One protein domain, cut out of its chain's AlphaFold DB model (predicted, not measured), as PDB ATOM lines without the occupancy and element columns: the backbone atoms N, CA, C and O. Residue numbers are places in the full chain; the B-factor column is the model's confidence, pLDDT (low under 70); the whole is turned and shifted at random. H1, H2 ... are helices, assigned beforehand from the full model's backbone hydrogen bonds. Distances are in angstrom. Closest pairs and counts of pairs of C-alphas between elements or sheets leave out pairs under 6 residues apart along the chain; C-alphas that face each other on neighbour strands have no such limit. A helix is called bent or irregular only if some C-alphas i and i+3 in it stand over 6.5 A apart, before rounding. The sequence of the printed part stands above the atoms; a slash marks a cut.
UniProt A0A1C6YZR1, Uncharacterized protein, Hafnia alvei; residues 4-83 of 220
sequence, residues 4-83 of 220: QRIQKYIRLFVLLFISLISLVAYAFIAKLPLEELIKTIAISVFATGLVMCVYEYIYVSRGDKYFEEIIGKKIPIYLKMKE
ATOM      1  N   GLN A   4     222.858 142.997 218.018       52.09
ATOM      2  CA  GLN A   4     221.913 143.247 216.923       52.09
ATOM      3  C   GLN A   4     220.438 143.041 217.315       52.09
ATOM      4  O   GLN A   4     219.576 143.801 216.874       52.09
ATOM      5  N   ARG A   5     220.122 142.057 218.169       55.19
ATOM      6  CA  ARG A   5     218.754 141.866 218.679       55.19
ATOM      7  C   ARG A   5     218.342 143.035 219.570       55.19
ATOM      8  O   ARG A   5     217.239 143.539 219.411       55.19
ATOM      9  N   ILE A   6     219.234 143.507 220.442       67.81
ATOM     10  CA  ILE A   6     218.965 144.657 221.321       67.81
ATOM     11  C   ILE A   6     218.722 145.926 220.489       67.81
ATOM     12  O   ILE A   6     217.716 146.602 220.688       67.81
ATOM     13  N   GLN A   7     219.566 146.203 219.489       61.47
ATOM     14  CA  GLN A   7     219.373 147.341 218.580       61.47
ATOM     15  C   GLN A   7     218.058 147.253 217.787       61.47
ATOM     16  O   GLN A   7     217.391 148.271 217.593       61.47
ATOM     17  N   LYS A   8     217.649 146.048 217.363       67.12
ATOM     18  CA  LYS A   8     216.352 145.819 216.707       67.12
ATOM     19  C   LYS A   8     215.182 146.176 217.632       67.12
ATOM     20  O   LYS A   8     214.278 146.887 217.199       67.12
ATOM     21  N   TYR A   9     215.214 145.741 218.892       74.44
ATOM     22  CA  TYR A   9     214.162 146.059 219.864       74.44
ATOM     23  C   TYR A   9     214.118 147.548 220.220       74.44
ATOM     24  O   TYR A   9     213.029 148.107 220.304       74.44
ATOM     25  N   ILE A  10     215.272 148.215 220.337       76.94
ATOM     26  CA  ILE A  10     215.335 149.667 220.569       76.94
ATOM     27  C   ILE A  10     214.669 150.432 219.416       76.94
ATOM     28  O   ILE A  10     213.838 151.301 219.665       76.94
ATOM     29  N   ARG A  11     214.965 150.089 218.152       75.56
ATOM     30  CA  ARG A  11     214.325 150.734 216.985       75.56
ATOM     31  C   ARG A  11     212.809 150.529 216.966       75.56
ATOM     32  O   ARG A  11     212.073 151.474 216.698       75.56
ATOM     33  N   LEU A  12     212.350 149.317 217.277       72.69
ATOM     34  CA  LEU A  12     210.923 148.997 217.397       72.69
ATOM     35  C   LEU A  12     210.247 149.808 218.508       72.69
ATOM     36  O   LEU A  12     209.162 150.339 218.299       72.69
ATOM     37  N   PHE A  13     210.910 149.952 219.654       78.12
ATOM     38  CA  PHE A  13     210.391 150.717 220.782       78.12
ATOM     39  C   PHE A  13     210.286 152.215 220.464       78.12
ATOM     40  O   PHE A  13     209.267 152.832 220.754       78.12
ATOM     41  N   VAL A  14     211.293 152.787 219.793       80.88
ATOM     42  CA  VAL A  14     211.272 154.190 219.339       80.88
ATOM     43  C   VAL A  14     210.127 154.437 218.353       80.88
ATOM     44  O   VAL A  14     209.394 155.412 218.505       80.88
ATOM     45  N   LEU A  15     209.925 153.550 217.373       74.19
ATOM     46  CA  LEU A  15     208.823 153.676 216.410       74.19
ATOM     47  C   LEU A  15     207.447 153.577 217.083       74.19
ATOM     48  O   LEU A  15     206.548 154.352 216.759       74.19
ATOM     49  N   LEU A  16     207.293 152.669 218.049       75.69
ATOM     50  CA  LEU A  16     206.055 152.513 218.814       75.69
ATOM     51  C   LEU A  16     205.771 153.749 219.680       75.69
ATOM     52  O   LEU A  16     204.634 154.207 219.750       75.69
ATOM     53  N   PHE A  17     206.812 154.340 220.267       80.31
ATOM     54  CA  PHE A  17     206.706 155.567 221.053       80.31
ATOM     55  C   PHE A  17     206.297 156.775 220.199       80.31
ATOM     56  O   PHE A  17     205.391 157.514 220.579       80.31
ATOM     57  N   ILE A  18     206.894 156.942 219.011       80.44
ATOM     58  CA  ILE A  18     206.506 157.992 218.053       80.44
ATOM     59  C   ILE A  18     205.045 157.811 217.629       80.44
ATOM     60  O   ILE A  18     204.279 158.771 217.649       80.44
ATOM     61  N   SER A  19     204.634 156.579 217.309       72.50
ATOM     62  CA  SER A  19     203.250 156.273 216.932       72.50
ATOM     63  C   SER A  19     202.255 156.597 218.052       72.50
ATOM     64  O   SER A  19     201.212 157.192 217.781       72.50
ATOM     65  N   LEU A  20     202.594 156.282 219.305       75.88
ATOM     66  CA  LEU A  20     201.763 156.595 220.467       75.88
ATOM     67  C   LEU A  20     201.631 158.110 220.675       75.88
ATOM     68  O   LEU A  20     200.523 158.601 220.883       75.88
ATOM     69  N   ILE A  21     202.733 158.859 220.555       81.94
ATOM     70  CA  ILE A  21     202.718 160.328 220.633       81.94
ATOM     71  C   ILE A  21     201.843 160.920 219.526       81.94
ATOM     72  O   ILE A  21     201.015 161.785 219.805       81.94
ATOM     73  N   SER A  22     201.983 160.449 218.284       77.50
ATOM     74  CA  SER A  22     201.164 160.913 217.161       77.50
ATOM     75  C   SER A  22     199.674 160.637 217.375       77.50
ATOM     76  O   SER A  22     198.846 161.486 217.053       77.50
ATOM     77  N   LEU A  23     199.324 159.487 217.957       73.25
ATOM     78  CA  LEU A  23     197.938 159.122 218.244       73.25
ATOM     79  C   LEU A  23     197.330 159.997 219.352       73.25
ATOM     80  O   LEU A  23     196.200 160.466 219.227       73.25
ATOM     81  N   VAL A  24     198.099 160.257 220.412       74.50
ATOM     82  CA  VAL A  24     197.696 161.155 221.502       74.50
ATOM     83  C   VAL A  24     197.525 162.583 220.980       74.50
ATOM     84  O   VAL A  24     196.502 163.211 221.246       74.50
ATOM     85  N   ALA A  25     198.469 163.078 220.175       81.12
ATOM     86  CA  ALA A  25     198.379 164.396 219.548       81.12
ATOM     87  C   ALA A  25     197.136 164.524 218.651       81.12
ATOM     88  O   ALA A  25     196.406 165.510 218.749       81.12
ATOM     89  N   TYR A  26     196.847 163.506 217.832       76.50
ATOM     90  CA  TYR A  26     195.640 163.463 217.006       76.50
ATOM     91  C   TYR A  26     194.363 163.523 217.852       76.50
ATOM     92  O   TYR A  26     193.450 164.278 217.531       76.50
ATOM     93  N   ALA A  27     194.311 162.794 218.967       71.25
ATOM     94  CA  ALA A  27     193.136 162.767 219.827       71.25
ATOM     95  C   ALA A  27     192.867 164.083 220.560       71.25
ATOM     96  O   ALA A  27     191.707 164.477 220.694       71.25
ATOM     97  N   PHE A  28     193.922 164.794 220.969       75.06
ATOM     98  CA  PHE A  28     193.797 166.146 221.513       75.06
ATOM     99  C   PHE A  28     193.289 167.143 220.462       75.06
ATOM    100  O   PHE A  28     192.413 167.950 220.770       75.06
ATOM    101  N   ILE A  29     193.788 167.067 219.220       78.06
ATOM    102  CA  ILE A  29     193.347 167.934 218.113       78.06
ATOM    103  C   ILE A  29     191.888 167.640 217.732       78.06
ATOM    104  O   ILE A  29     191.099 168.563 217.548       78.06
ATOM    105  N   ALA A  30     191.520 166.362 217.652       74.75
ATOM    106  CA  ALA A  30     190.183 165.914 217.271       74.75
ATOM    107  C   ALA A  30     189.147 166.006 218.409       74.75
ATOM    108  O   ALA A  30     187.968 165.765 218.166       74.75
ATOM    109  N   LYS A  31     189.567 166.352 219.641       79.19
ATOM    110  CA  LYS A  31     188.732 166.366 220.860       79.19
ATOM    111  C   LYS A  31     187.928 165.073 221.045       79.19
ATOM    112  O   LYS A  31     186.751 165.106 221.401       79.19
ATOM    113  N   LEU A  32     188.566 163.935 220.786       72.12
ATOM    114  CA  LEU A  32     187.914 162.635 220.902       72.12
ATOM    115  C   LEU A  32     187.571 162.339 222.373       72.12
ATOM    116  O   LEU A  32     188.400 162.585 223.256       72.12
ATOM    117  N   PRO A  33     186.377 161.791 222.665       82.81
ATOM    118  CA  PRO A  33     186.060 161.315 224.003       82.81
ATOM    119  C   PRO A  33     187.005 160.172 224.402       82.81
ATOM    120  O   PRO A  33     187.438 159.372 223.569       82.81
ATOM    121  N   LEU A  34     187.315 160.078 225.699       76.12
ATOM    122  CA  LEU A  34     188.298 159.128 226.243       76.12
ATOM    123  C   LEU A  34     188.002 157.670 225.845       76.12
ATOM    124  O   LEU A  34     188.921 156.894 225.585       76.12
ATOM    125  N   GLU A  35     186.723 157.304 225.741       77.44
ATOM    126  CA  GLU A  35     186.296 155.967 225.319       77.44
ATOM    127  C   GLU A  35     186.689 155.632 223.873       77.44
ATOM    128  O   GLU A  35     187.075 154.497 223.586       77.44
ATOM    129  N   GLU A  36     186.625 156.601 222.957       78.00
ATOM    130  CA  GLU A  36     187.010 156.399 221.555       78.00
ATOM    131  C   GLU A  36     188.529 156.309 221.394       78.00
ATOM    132  O   GLU A  36     189.018 155.498 220.602       78.00
ATOM    133  N   LEU A  37     189.287 157.052 222.207       75.81
ATOM    134  CA  LEU A  37     190.743 156.920 222.280       75.81
ATOM    135  C   LEU A  37     191.150 155.512 222.736       75.81
ATOM    136  O   LEU A  37     191.963 154.862 222.078       75.81
ATOM    137  N   ILE A  38     190.557 155.014 223.826       77.62
ATOM    138  CA  ILE A  38     190.858 153.678 224.360       77.62
ATOM    139  C   ILE A  38     190.507 152.592 223.335       77.62
ATOM    140  O   ILE A  38     191.318 151.696 223.099       77.62
ATOM    141  N   LYS A  39     189.348 152.692 222.668       78.31
ATOM    142  CA  LYS A  39     188.957 151.760 221.593       78.31
ATOM    143  C   LYS A  39     189.946 151.785 220.427       78.31
ATOM    144  O   LYS A  39     190.343 150.727 219.947       78.31
ATOM    145  N   THR A  40     190.388 152.967 220.005       77.56
ATOM    146  CA  THR A  40     191.336 153.120 218.890       77.56
ATOM    147  C   THR A  40     192.710 152.533 219.224       77.56
ATOM    148  O   THR A  40     193.298 151.840 218.395       77.56
ATOM    149  N   ILE A  41     193.204 152.744 220.449       78.56
ATOM    150  CA  ILE A  41     194.448 152.128 220.939       78.56
ATOM    151  C   ILE A  41     194.302 150.604 221.016       78.56
ATOM    152  O   ILE A  41     195.184 149.876 220.571       78.56
ATOM    153  N   ALA A  42     193.186 150.101 221.547       76.12
ATOM    154  CA  ALA A  42     192.960 148.664 221.661       76.12
ATOM    155  C   ALA A  42     192.925 147.979 220.284       76.12
ATOM    156  O   ALA A  42     193.565 146.944 220.093       76.12
ATOM    157  N   ILE A  43     192.236 148.579 219.308       78.38
ATOM    158  CA  ILE A  43     192.153 148.062 217.935       78.38
ATOM    159  C   ILE A  43     193.521 148.115 217.247       78.38
ATOM    160  O   ILE A  43     193.895 147.150 216.582       78.38
ATOM    161  N   SER A  44     194.284 149.200 217.411       76.69
ATOM    162  CA  SER A  44     195.603 149.324 216.783       76.69
ATOM    163  C   SER A  44     196.601 148.316 217.351       76.69
ATOM    164  O   SER A  44     197.241 147.601 216.582       76.69
ATOM    165  N   VAL A  45     196.663 148.166 218.678       78.88
ATOM    166  CA  VAL A  45     197.515 147.167 219.341       78.88
ATOM    167  C   VAL A  45     197.125 145.750 218.917       78.88
ATOM    168  O   VAL A  45     198.001 144.950 218.587       78.88
ATOM    169  N   PHE A  46     195.826 145.443 218.859       79.00
ATOM    170  CA  PHE A  46     195.340 144.136 218.417       79.00
ATOM    171  C   PHE A  46     195.697 143.851 216.950       79.00
ATOM    172  O   PHE A  46     196.250 142.794 216.647       79.00
ATOM    173  N   ALA A  47     195.444 144.798 216.043       76.44
ATOM    174  CA  ALA A  47     195.751 144.649 214.623       76.44
ATOM    175  C   ALA A  47     197.260 144.496 214.377       76.44
ATOM    176  O   ALA A  47     197.679 143.610 213.634       76.44
ATOM    177  N   THR A  48     198.094 145.308 215.038       79.06
ATOM    178  CA  THR A  48     199.556 145.189 214.946       79.06
ATOM    179  C   THR A  48     200.051 143.858 215.515       79.06
ATOM    180  O   THR A  48     200.890 143.210 214.890       79.06
ATOM    181  N   GLY A  49     199.513 143.412 216.654       74.19
ATOM    182  CA  GLY A  49     199.848 142.118 217.251       74.19
ATOM    183  C   GLY A  49     199.487 140.939 216.345       74.19
ATOM    184  O   GLY A  49     200.299 140.032 216.163       74.19
ATOM    185  N   LEU A  50     198.313 140.985 215.708       79.25
ATOM    186  CA  LEU A  50     197.866 139.971 214.753       79.25
ATOM    187  C   LEU A  50     198.791 139.909 213.529       79.25
ATOM    188  O   LEU A  50     199.252 138.830 213.161       79.25
ATOM    189  N   VAL A  51     199.103 141.060 212.923       77.00
ATOM    190  CA  VAL A  51     200.000 141.138 211.757       77.00
ATOM    191  C   VAL A  51     201.402 140.637 212.111       77.00
ATOM    192  O   VAL A  51     201.977 139.875 211.337       77.00
ATOM    193  N   MET A  52     201.933 140.995 213.285       74.75
ATOM    194  CA  MET A  52     203.217 140.486 213.783       74.75
ATOM    195  C   MET A  52     203.207 138.963 213.947       74.75
ATOM    196  O   MET A  52     204.128 138.303 213.474       74.75
ATOM    197  N   CYS A  53     202.160 138.391 214.551       73.38
ATOM    198  CA  CYS A  53     202.042 136.941 214.726       73.38
ATOM    199  C   CYS A  53     201.985 136.209 213.379       73.38
ATOM    200  O   CYS A  53     202.665 135.203 213.188       73.38
ATOM    201  N   VAL A  54     201.207 136.728 212.424       75.19
ATOM    202  CA  VAL A  54     201.119 136.166 211.069       75.19
ATOM    203  C   VAL A  54     202.458 136.293 210.340       75.19
ATOM    204  O   VAL A  54     202.895 135.340 209.697       75.19
ATOM    205  N   TYR A  55     203.139 137.433 210.465       74.19
ATOM    206  CA  TYR A  55     204.454 137.647 209.871       74.19
ATOM    207  C   TYR A  55     205.502 136.688 210.450       74.19
ATOM    208  O   TYR A  55     206.196 136.026 209.686       74.19
ATOM    209  N   GLU A  56     205.597 136.541 211.774       72.56
ATOM    210  CA  GLU A  56     206.534 135.589 212.383       72.56
ATOM    211  C   GLU A  56     206.205 134.140 212.000       72.56
ATOM    212  O   GLU A  56     207.093 133.386 211.593       72.56
ATOM    213  N   TYR A  57     204.929 133.756 212.039       73.81
ATOM    214  CA  TYR A  57     204.517 132.397 211.697       73.81
ATOM    215  C   TYR A  57     204.767 132.053 210.224       73.81
ATOM    216  O   TYR A  57     205.231 130.958 209.914       73.81
ATOM    217  N   ILE A  58     204.487 132.971 209.297       68.19
ATOM    218  CA  ILE A  58     204.640 132.711 207.862       68.19
ATOM    219  C   ILE A  58     206.080 132.953 207.414       68.19
ATOM    220  O   ILE A  58     206.687 132.061 206.826       68.19
ATOM    221  N   TYR A  59     206.645 134.132 207.673       64.75
ATOM    222  CA  TYR A  59     207.934 134.525 207.103       64.75
ATOM    223  C   TYR A  59     209.128 133.986 207.875       64.75
ATOM    224  O   TYR A  59     210.088 133.562 207.243       64.75
ATOM    225  N   VAL A  60     209.095 133.956 209.209       66.44
ATOM    226  CA  VAL A  60     210.249 133.455 209.976       66.44
ATOM    227  C   VAL A  60     210.271 131.925 209.962       66.44
ATOM    228  O   VAL A  60     211.319 131.335 209.729       66.44
ATOM    229  N   SER A  61     209.118 131.260 210.107       63.62
ATOM    230  CA  SER A  61     209.070 129.787 210.092       63.62
ATOM    231  C   SER A  61     209.280 129.171 208.702       63.62
ATOM    232  O   SER A  61     209.886 128.102 208.584       63.62
ATOM    233  N   ARG A  62     208.778 129.810 207.630       64.06
ATOM    234  CA  ARG A  62     208.932 129.288 206.257       64.06
ATOM    235  C   ARG A  62     210.064 129.931 205.471       64.06
ATOM    236  O   ARG A  62     210.510 129.314 204.513       64.06
ATOM    237  N   GLY A  63     210.526 131.123 205.845       66.81
ATOM    238  CA  GLY A  63     211.589 131.834 205.134       66.81
ATOM    239  C   GLY A  63     212.889 131.044 205.111       66.81
ATOM    240  O   GLY A  63     213.453 130.863 204.036       66.81
ATOM    241  N   ASP A  64     213.291 130.475 206.248       66.00
ATOM    242  CA  ASP A  64     214.496 129.642 206.329       66.00
ATOM    243  C   ASP A  64     214.365 128.379 205.468       66.00
ATOM    244  O   ASP A  64     215.266 128.063 204.697       66.00
ATOM    245  N   LYS A  65     213.207 127.707 205.506       68.81
ATOM    246  CA  LYS A  65     212.942 126.518 204.676       68.81
ATOM    247  C   LYS A  65     212.916 126.839 203.184       68.81
ATOM    248  O   LYS A  65     213.446 126.080 202.384       68.81
ATOM    249  N   TYR A  66     212.308 127.961 202.805       69.69
ATOM    250  CA  TYR A  66     212.230 128.412 201.418       69.69
ATOM    251  C   TYR A  66     213.605 128.838 200.891       69.69
ATOM    252  O   TYR A  66     213.970 128.528 199.757       69.69
ATOM    253  N   PHE A  67     214.401 129.498 201.733       68.69
ATOM    254  CA  PHE A  67     215.783 129.841 201.431       68.69
ATOM    255  C   PHE A  67     216.645 128.584 201.273       68.69
ATOM    256  O   PHE A  67     217.362 128.462 200.281       68.69
ATOM    257  N   GLU A  68     216.525 127.611 202.183       70.88
ATOM    258  CA  GLU A  68     217.206 126.319 202.075       70.88
ATOM    259  C   GLU A  68     216.765 125.535 200.833       70.88
ATOM    260  O   GLU A  68     217.612 124.957 200.160       70.88
ATOM    261  N   GLU A  69     215.489 125.572 200.442       76.06
ATOM    262  CA  GLU A  69     215.009 124.914 199.221       76.06
ATOM    263  C   GLU A  69     215.581 125.560 197.944       76.06
ATOM    264  O   GLU A  69     216.032 124.861 197.030       76.06
ATOM    265  N   ILE A  70     215.611 126.896 197.874       74.88
ATOM    266  CA  ILE A  70     216.184 127.632 196.736       74.88
ATOM    267  C   ILE A  70     217.694 127.401 196.641       74.88
ATOM    268  O   ILE A  70     218.209 127.141 195.549       74.88
ATOM    269  N   ILE A  71     218.402 127.482 197.769       71.50
ATOM    270  CA  ILE A  71     219.841 127.218 197.831       71.50
ATOM    271  C   ILE A  71     220.122 125.752 197.507       71.50
ATOM    272  O   ILE A  71     221.022 125.479 196.727       71.50
ATOM    273  N   GLY A  72     219.325 124.809 198.004       70.62
ATOM    274  CA  GLY A  72     219.468 123.389 197.689       70.62
ATOM    275  C   GLY A  72     219.311 123.088 196.202       70.62
ATOM    276  O   GLY A  72     220.051 122.269 195.661       70.62
ATOM    277  N   LYS A  73     218.410 123.799 195.515       76.06
ATOM    278  CA  LYS A  73     218.230 123.684 194.060       76.06
ATOM    279  C   LYS A  73     219.371 124.322 193.263       76.06
ATOM    280  O   LYS A  73     219.761 123.772 192.238       76.06
ATOM    281  N   LYS A  74     219.896 125.475 193.693       75.25
ATOM    282  CA  LYS A  74     220.895 126.246 192.920       75.25
ATOM    283  C   LYS A  74     222.352 125.954 193.290       75.25
ATOM    284  O   LYS A  74     223.223 126.052 192.436       75.25
ATOM    285  N   ILE A  75     222.622 125.621 194.549       74.88
ATOM    286  CA  ILE A  75     223.951 125.394 195.132       74.88
ATOM    287  C   ILE A  75     223.860 124.207 196.117       74.88
ATOM    288  O   ILE A  75     224.034 124.368 197.327       74.88
ATOM    289  N   PRO A  76     223.608 122.979 195.624       73.25
ATOM    290  CA  PRO A  76     223.400 121.798 196.472       73.25
ATOM    291  C   PRO A  76     224.610 121.469 197.356       73.25
ATOM    292  O   PRO A  76     224.478 120.836 198.402       73.25
ATOM    293  N   ILE A  77     225.806 121.903 196.946       72.31
ATOM    294  CA  ILE A  77     227.030 121.691 197.712       72.31
ATOM    295  C   ILE A  77     227.041 122.486 199.021       72.31
ATOM    296  O   ILE A  77     227.554 121.982 200.010       72.31
ATOM    297  N   TYR A  78     226.404 123.660 199.070       69.12
ATOM    298  CA  TYR A  78     226.340 124.481 200.280       69.12
ATOM    299  C   TYR A  78     225.591 123.764 201.411       69.12
ATOM    300  O   TYR A  78     226.077 123.717 202.539       69.12
ATOM    301  N   LEU A  79     224.449 123.135 201.102       72.94
ATOM    302  CA  LEU A  79     223.698 122.360 202.094       72.94
ATOM    303  C   LEU A  79     224.499 121.153 202.584       72.94
ATOM    304  O   LEU A  79     224.614 120.956 203.787       72.94
ATOM    305  N   LYS A  80     225.153 120.414 201.676       76.06
ATOM    306  CA  LYS A  80     226.032 119.292 202.052       76.06
ATOM    307  C   LYS A  80     227.214 119.736 202.916       76.06
ATOM    308  O   LYS A  80     227.645 118.993 203.794       76.06
ATOM    309  N   MET A  81     227.760 120.925 202.667       74.69
ATOM    310  CA  MET A  81     228.833 121.509 203.472       74.69
ATOM    311  C   MET A  81     228.325 121.860 204.877       74.69
ATOM    312  O   MET A  81     228.940 121.450 205.861       74.69
ATOM    313  N   LYS A  82     227.165 122.521 204.974       72.94
ATOM    314  CA  LYS A  82     226.499 122.854 206.242       72.94
ATOM    315  C   LYS A  82     226.143 121.599 207.052       72.94
ATOM    316  O   LYS A  82     226.444 121.539 208.240       72.94
ATOM    317  N   GLU A  83     225.584 120.569 206.413       76.62
ATOM    318  CA  GLU A  83     225.286 119.259 207.022       76.62
ATOM    319  C   GLU A  83     226.540 118.563 207.567       76.62
ATOM    320  O   GLU A  83     226.485 117.891 208.594       76.62
TER     321      GLU A  83
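AT A GLANCE: This is residues 4 to 83 of the 220 residues of an uncharacterized protein of Hafnia alvei (UniProt A0A1C6YZR1). Two long helices, H1 and H2, come near each other next to the tight link that joins them and open from there as a narrow V, with the space between their far parts empty. The second leg is the longer one: H2 bends past its middle into the arms H2a and H2b, and the short helix H3 folds back on H2b at the far end. The 80 printed residues hold three named helices, in the order H1, H2, H3, and no named strand; the class is all helix. The whole is extended, with a radius of gyration of the C-alphas of 20.4 A and spans of 63 by 23 by 16 A.

HOW THE PARTS SIT: The printed part begins with H1, residues 4 to 30, of which residues 4 to 19 stand free. A tight link of 3 residues leads to H2, residues 34 to 74, which by its hydrogen bonds was assigned as one helix but is bent: C-alphas 61 and 64 are 6.6 A apart. Its arms are H2a, residues 34 to 61, and H2b, residues 64 to 74. H1 and H2a are close but not clearly touching, with 1 pair of C-alphas within 8 A, those of Ala 27 and Leu 37 at 6.8 A. They run opposite ways at a shallow tilt of 27 degrees. Residues 42 to 67 stand free. H2a and H2b stand at a shallow tilt of 34 degrees, only just short of steep. A tight link of 1 residue leads to H3, residues 76 to 83. H2b and H3 touch, their closest C-alphas being those of Gly 72 and Leu 79, 6.2 A apart. They run opposite ways at a steep tilt of 46 degrees. H1 is apart from H2b and from H3, and H2a is apart from H3. In H1, H2b and H3 every O i to N i+4 pair is within hydrogen-bond range; in H2a 23 of 24 are.

IN THESE COORDINATES: H1 begins at C-alpha 4, at (221.913, 143.247, 216.923), and measures 39.0 A from first to last C-alpha. H2a begins at C-alpha 34, at (188.298, 159.128, 226.243), and measures 39.4 A. H2b measures 15.2 A. H3 measures 11.0 A and ends at C-alpha 83, at (225.286, 119.259, 207.022).

THE WHOLE: The outline is a rod, and the two C-alphas farthest apart are those of Lys 31 and Ile 77, at 63.2 A. The printed part has no cut, and both links are tight. The mean pLDDT of the printed part is 73.8; residues 4 to 8, residues 58 to 67 and residue 78 are under 70.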